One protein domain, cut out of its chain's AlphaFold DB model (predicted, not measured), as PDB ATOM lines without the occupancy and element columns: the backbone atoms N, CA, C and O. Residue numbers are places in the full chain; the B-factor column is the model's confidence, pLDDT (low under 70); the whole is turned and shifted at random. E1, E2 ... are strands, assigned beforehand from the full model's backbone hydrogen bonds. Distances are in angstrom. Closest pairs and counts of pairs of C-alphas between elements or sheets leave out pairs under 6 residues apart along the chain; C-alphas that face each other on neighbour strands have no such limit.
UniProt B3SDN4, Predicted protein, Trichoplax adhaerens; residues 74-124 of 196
ATOM      1  N   ILE A  74     205.053 142.708 212.118       85.62
ATOM      2  CA  ILE A  74     204.508 143.141 213.397       85.62
ATOM      3  C   ILE A  74     205.672 143.615 214.262       85.62
ATOM      4  O   ILE A  74     206.670 142.903 214.430       85.62
ATOM      5  N   CYS A  75     205.520 144.802 214.842       91.50
ATOM      6  CA  CYS A  75     206.409 145.286 215.886       91.50
ATOM      7  C   CYS A  75     206.061 144.632 217.227       91.50
ATOM      8  O   CYS A  75     204.898 144.596 217.630       91.50
ATOM      9  N   ILE A  76     207.071 144.111 217.918       91.75
ATOM     10  CA  ILE A  76     206.953 143.547 219.259       91.75
ATOM     11  C   ILE A  76     207.855 144.359 220.175       91.75
ATOM     12  O   ILE A  76     209.077 144.322 220.022       91.75
ATOM     13  N   ASN A  77     207.242 145.040 221.138       94.31
ATOM     14  CA  ASN A  77     207.971 145.787 222.146       94.31
ATOM     15  C   ASN A  77     208.720 144.839 223.089       94.31
ATOM     16  O   ASN A  77     208.179 143.796 223.480       94.31
ATOM     17  N   THR A  78     209.943 145.186 223.463       94.56
ATOM     18  CA  THR A  78     210.762 144.450 224.430       94.56
ATOM     19  C   THR A  78     211.343 145.415 225.457       94.56
ATOM     20  O   THR A  78     211.347 146.609 225.234       94.56
ATOM     21  N   ASP A  79     211.789 144.927 226.613       94.88
ATOM     22  CA  ASP A  79     212.380 145.833 227.607       94.88
ATOM     23  C   ASP A  79     213.726 146.371 227.085       94.88
ATOM     24  O   ASP A  79     214.655 145.594 226.847       94.88
ATOM     25  N   GLY A  80     213.792 147.686 226.879       92.81
ATOM     26  CA  GLY A  80     214.936 148.454 226.396       92.81
ATOM     27  C   GLY A  80     215.137 148.476 224.879       92.81
ATOM     28  O   GLY A  80     216.135 149.045 224.435       92.81
ATOM     29  N   ASP A  81     214.265 147.839 224.089       93.69
ATOM     30  CA  ASP A  81     214.361 147.782 222.619       93.69
ATOM     31  C   ASP A  81     213.051 147.267 221.991       93.69
ATOM     32  O   ASP A  81     212.106 146.877 222.671       93.69
ATOM     33  N   PHE A  82     213.025 147.078 220.677       93.81
ATOM     34  CA  PHE A  82     211.942 146.415 219.963       93.81
ATOM     35  C   PHE A  82     212.470 145.360 218.989       93.81
ATOM     36  O   PHE A  82     213.616 145.369 218.541       93.81
ATOM     37  N   ARG A  83     211.601 144.428 218.588       90.88
ATOM     38  CA  ARG A  83     211.897 143.505 217.485       90.88
ATOM     39  C   ARG A  83     210.762 143.435 216.482       90.88
ATOM     40  O   ARG A  83     209.588 143.389 216.843       90.88
ATOM     41  N   CYS A  84     211.127 143.327 215.213       89.31
ATOM     42  CA  CYS A  84     210.184 143.105 214.126       89.31
ATOM     43  C   CYS A  84     210.105 141.616 213.799       89.31
ATOM     44  O   CYS A  84     211.125 140.945 213.625       89.31
ATOM     45  N   ARG A  85     208.888 141.089 213.697       83.94
ATOM     46  CA  ARG A  85     208.625 139.703 213.298       83.94
ATOM     47  C   ARG A  85     207.608 139.701 212.172       83.94
ATOM     48  O   ARG A  85     206.648 140.455 212.236       83.94
ATOM     49  N   CYS A  86     207.787 138.845 211.173       82.44
ATOM     50  CA  CYS A  86     206.766 138.682 210.144       82.44
ATOM     51  C   CYS A  86     205.462 138.154 210.762       82.44
ATOM     52  O   CYS A  86     205.490 137.213 211.563       82.44
ATOM     53  N   ASP A  87     204.351 138.780 210.401       75.38
ATOM     54  CA  ASP A  87     203.002 138.399 210.783       75.38
ATOM     55  C   ASP A  87     202.682 137.014 210.217       75.38
ATOM     56  O   ASP A  87     202.500 136.870 209.016       75.38
ATOM     57  N   GLN A  88     202.646 135.985 211.063       69.94
ATOM     58  CA  GLN A  88     202.288 134.625 210.638       69.94
ATOM     59  C   GLN A  88     200.796 134.317 210.824       69.94
ATOM     60  O   GLN A  88     200.400 133.154 210.711       69.94
ATOM     61  N   GLU A  89     199.964 135.302 211.173       56.09
ATOM     62  CA  GLU A  89     198.613 135.038 211.657       56.09
ATOM     63  C   GLU A  89     197.736 134.337 210.596       56.09
ATOM     64  O   GLU A  89     197.409 134.844 209.526       56.09
ATOM     65  N   THR A  90     197.273 133.144 210.976       43.28
ATOM     66  CA  THR A  90     196.066 132.425 210.519       43.28
ATOM     67  C   THR A  90     195.979 131.785 209.128       43.28
ATOM     68  O   THR A  90     195.106 130.933 208.957       43.28
ATOM     69  N   THR A  91     196.870 132.045 208.167       44.22
ATOM     70  CA  THR A  91     196.799 131.385 206.833       44.22
ATOM     71  C   THR A  91     197.722 130.174 206.659       44.22
ATOM     72  O   THR A  91     197.624 129.469 205.657       44.22
ATOM     73  N   GLY A  92     198.601 129.889 207.628       53.22
ATOM     74  CA  GLY A  92     199.564 128.783 207.526       53.22
ATOM     75  C   GLY A  92     200.749 129.070 206.593       53.22
ATOM     76  O   GLY A  92     201.405 128.132 206.136       53.22
ATOM     77  N   ILE A  93     201.027 130.345 206.304       60.06
ATOM     78  CA  ILE A  93     202.144 130.770 205.454       60.06
ATOM     79  C   ILE A  93     203.404 130.978 206.306       60.06
ATOM     80  O   ILE A  93     203.380 131.667 207.326       60.06
ATOM     81  N   SER A  94     204.528 130.410 205.860       62.97
ATOM     82  CA  SER A  94     205.851 130.709 206.419       62.97
ATOM     83  C   SER A  94     206.448 131.936 205.733       62.97
ATOM     84  O   SER A  94     206.414 132.037 204.512       62.97
ATOM     85  N   TYR A  95     207.062 132.829 206.504       66.31
ATOM     86  CA  TYR A  95     207.776 134.001 205.990       66.31
ATOM     87  C   TYR A  95     209.297 133.813 206.117       66.31
ATOM     88  O   TYR A  95     209.762 133.257 207.114       66.31
ATOM     89  N   HIS A  96     210.078 134.280 205.133       70.44
ATOM     90  CA  HIS A  96     211.549 134.351 205.229       70.44
ATOM     91  C   HIS A  96     212.016 135.584 206.028       70.44
ATOM     92  O   HIS A  96     211.199 136.402 206.451       70.44
ATOM     93  N   LYS A  97     213.338 135.768 206.186       65.56
ATOM     94  CA  LYS A  97     213.973 136.894 206.905       65.56
ATOM     95  C   LYS A  97     213.478 138.282 206.457       65.56
ATOM     96  O   LYS A  97     213.486 139.206 207.263       65.56
ATOM     97  N   ASN A  98     213.000 138.400 205.214       72.00
ATOM     98  CA  ASN A  98     212.482 139.640 204.627       72.00
ATOM     99  C   ASN A  98     210.944 139.717 204.545       72.00
ATOM    100  O   ASN A  98     210.412 140.535 203.800       72.00
ATOM    101  N   CYS A  99     210.221 138.858 205.265       74.69
ATOM    102  CA  CYS A  99     208.758 138.784 205.212       74.69
ATOM    103  C   CYS A  99     208.194 138.599 203.796       74.69
ATOM    104  O   CYS A  99     207.106 139.065 203.463       74.69
ATOM    105  N   THR A 100     208.928 137.850 202.976       72.94
ATOM    106  CA  THR A 100     208.461 137.391 201.670       72.94
ATOM    107  C   THR A 100     207.472 136.248 201.860       72.94
ATOM    108  O   THR A 100     207.758 135.291 202.586       72.94
ATOM    109  N   GLU A 101     206.313 136.365 201.220       71.31
ATOM    110  CA  GLU A 101     205.268 135.345 201.217       71.31
ATOM    111  C   GLU A 101     205.762 134.047 200.558       71.31
ATOM    112  O   GLU A 101     206.459 134.067 199.539       71.31
ATOM    113  N   CYS A 102     205.383 132.899 201.123       75.12
ATOM    114  CA  CYS A 102     205.686 131.601 200.533       75.12
ATOM    115  C   CYS A 102     204.608 131.212 199.513       75.12
ATOM    116  O   CYS A 102     203.562 130.681 199.872       75.12
ATOM    117  N   ASN A 103     204.884 131.454 198.231       75.00
ATOM    118  CA  ASN A 103     203.934 131.234 197.134       75.00
ATOM    119  C   ASN A 103     204.013 129.820 196.505       75.00
ATOM    120  O   ASN A 103     203.699 129.635 195.327       75.00
ATOM    121  N   ALA A 104     204.503 128.805 197.230       74.62
ATOM    122  CA  ALA A 104     204.553 127.440 196.696       74.62
ATOM    123  C   ALA A 104     203.218 126.718 196.927       74.62
ATOM    124  O   ALA A 104     202.691 126.693 198.038       74.62
ATOM    125  N   ASN A 105     202.691 126.082 195.878       80.50
ATOM    126  CA  ASN A 105     201.469 125.289 195.971       80.50
ATOM    127  C   ASN A 105     201.769 123.930 196.626       80.50
ATOM    128  O   ASN A 105     202.181 122.980 195.955       80.50
ATOM    129  N   CYS A 106     201.618 123.861 197.947       78.00
ATOM    130  CA  CYS A 106     201.939 122.683 198.744       78.00
ATOM    131  C   CYS A 106     200.703 121.825 199.039       78.00
ATOM    132  O   CYS A 106     199.589 122.318 199.187       78.00
ATOM    133  N   SER A 107     200.906 120.509 199.145       79.00
ATOM    134  CA  SER A 107     199.859 119.579 199.579       79.00
ATOM    135  C   SER A 107     199.532 119.777 201.061       79.00
ATOM    136  O   SER A 107     200.380 120.233 201.828       79.00
ATOM    137  N   ASN A 108     198.358 119.318 201.500       72.69
ATOM    138  CA  ASN A 108     197.891 119.394 202.894       72.69
ATOM    139  C   ASN A 108     198.802 118.664 203.907       72.69
ATOM    140  O   ASN A 108     198.610 118.784 205.116       72.69
ATOM    141  N   THR A 109     199.758 117.859 203.435       70.25
ATOM    142  CA  THR A 109     200.732 117.115 204.250       70.25
ATOM    143  C   THR A 109     202.112 117.777 204.318       70.25
ATOM    144  O   THR A 109     202.990 117.285 205.026       70.25
ATOM    145  N   THR A 110     202.317 118.876 203.594       72.44
ATOM    146  CA  THR A 110     203.599 119.579 203.449       72.44
ATOM    147  C   THR A 110     203.444 121.047 203.813       72.44
ATOM    148  O   THR A 110     202.395 121.634 203.576       72.44
ATOM    149  N   VAL A 111     204.498 121.650 204.356       74.50
ATOM    150  CA  VAL A 111     204.517 123.075 204.699       74.50
ATOM    151  C   VAL A 111     205.406 123.812 203.706       74.50
ATOM    152  O   VAL A 111     206.468 123.316 203.323       74.50
ATOM    153  N   CYS A 112     204.969 124.998 203.292       75.75
ATOM    154  CA  CYS A 112     205.770 125.896 202.474       75.75
ATOM    155  C   CYS A 112     206.888 126.495 203.338       75.75
ATOM    156  O   CYS A 112     206.611 127.076 204.387       75.75
ATOM    157  N   VAL A 113     208.144 126.333 202.929       75.94
ATOM    158  CA  VAL A 113     209.319 126.904 203.602       75.94
ATOM    159  C   VAL A 113     210.162 127.678 202.595       75.94
ATOM    160  O   VAL A 113     210.295 127.265 201.443       75.94
ATOM    161  N   VAL A 114     210.748 128.792 203.029       73.94
ATOM    162  CA  VAL A 114     211.678 129.574 202.207       73.94
ATOM    163  C   VAL A 114     213.107 129.259 202.643       73.94
ATOM    164  O   VAL A 114     213.425 129.304 203.829       73.94
ATOM    165  N   THR A 115     213.946 128.880 201.685       73.94
ATOM    166  CA  THR A 115     215.375 128.592 201.893       73.94
ATOM    167  C   THR A 115     216.203 129.879 201.964       73.94
ATOM    168  O   THR A 115     215.733 130.937 201.560       73.94
ATOM    169  N   ASN A 116     217.460 129.782 202.411       75.81
ATOM    170  CA  ASN A 116     218.375 130.932 202.493       75.81
ATOM    171  C   ASN A 116     218.621 131.628 201.139       75.81
ATOM    172  O   ASN A 116     218.980 132.801 201.129       75.81
ATOM    173  N   ASP A 117     218.414 130.923 200.021       78.62
ATOM    174  CA  ASP A 117     218.522 131.460 198.656       78.62
ATOM    175  C   ASP A 117     217.198 132.081 198.158       78.62
ATOM    176  O   ASP A 117     216.959 132.154 196.951       78.62
ATOM    177  N   ASP A 118     216.288 132.439 199.070       71.62
ATOM    178  CA  ASP A 118     214.954 132.991 198.796       71.62
ATOM    179  C   ASP A 118     214.063 132.098 197.905       71.62
ATOM    180  O   ASP A 118     213.109 132.554 197.272       71.62
ATOM    181  N   ARG A 119     214.328 130.785 197.862       75.69
ATOM    182  CA  ARG A 119     213.482 129.823 197.133       75.69
ATOM    183  C   ARG A 119     212.412 129.237 198.041       75.69
ATOM    184  O   ARG A 119     212.749 128.646 199.069       75.69
ATOM    185  N   ALA A 120     211.154 129.335 197.614       78.56
ATOM    186  CA  ALA A 120     210.016 128.671 198.239       78.56
ATOM    187  C   ALA A 120     209.944 127.197 197.807       78.56
ATOM    188  O   ALA A 120     209.897 126.894 196.614       78.56
ATOM    189  N   ILE A 121     209.933 126.281 198.774       79.69
ATOM    190  CA  ILE A 121     209.821 124.835 198.548       79.69
ATOM    191  C   ILE A 121     208.781 124.223 199.493       79.69
ATOM    192  O   ILE A 121     208.542 124.729 200.587       79.69
ATOM    193  N   CYS A 122     208.190 123.097 199.097       82.00
ATOM    194  CA  CYS A 122     207.319 122.313 199.972       82.00
ATOM    195  C   CYS A 122     208.155 121.280 200.727       82.00
ATOM    196  O   CYS A 122     208.740 120.385 200.116       82.00
ATOM    197  N   SER A 123     208.209 121.398 202.053       76.81
ATOM    198  CA  SER A 123     208.944 120.475 202.914       76.81
ATOM    199  C   SER A 123     207.985 119.644 203.761       76.81
ATOM    200  O   SER A 123     207.015 120.150 204.334       76.81
ATOM    201  N   LEU A 124     208.270 118.346 203.858       71.50
ATOM    202  CA  LEU A 124     207.723 117.495 204.907       71.50
ATOM    203  C   LEU A 124     208.380 117.972 206.205       71.50
ATOM    204  O   LEU A 124     209.535 117.638 206.460       71.50
TER     205      LEU A 124
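AT A GLANCE: This is residues 74 to 124 of the 196 residues of the protein "Predicted protein" of Trichoplax adhaerens (UniProt B3SDN4). This domain has little regular structure: two small hairpins, E1 with E2 at one end and E3 with E4 toward the other, joined by the looping residues 87 to 110. Residues 77 to 82, the first hairpin's tip, stick out. The printed part has 51 residues, no named helix and four strands, E1 to E4 along the chain, in two antiparallel sheets; the class is all strand, with under half of the residues in named elements. It is loose, radius of gyration of the C-alphas 13.1 A, and spans 41 by 25 by 15 A.

IN THESE COORDINATES: E1, residues 74 to 78, begins at C-alpha 74 (204.508, 143.141, 213.397) and is 12.7 A long. E2, residues 81 to 86, is 17.2 A long. E3 is residues 111 to 114; E4, residues 120 to 123, ends at C-alpha 123 (208.944, 120.475, 202.914).

HOW THE PARTS SIT: Hairpin E1 and E2 is antiparallel at 152 degrees; N 76 and O 83, 2.8 A, are within hydrogen-bond range. Hairpin E3 and E4 is antiparallel at 140 degrees, with N 113 and O 121 at 2.9 A. E1 and E2 are apart from E3 and E4.

THE WHOLE: The farthest C-alphas, Gly 80 and Ser 107, are 42.2 A apart. The printed part has no cut; the E2 to E3 link is long. Residues 88 to 95 and 97 have pLDDT under 70.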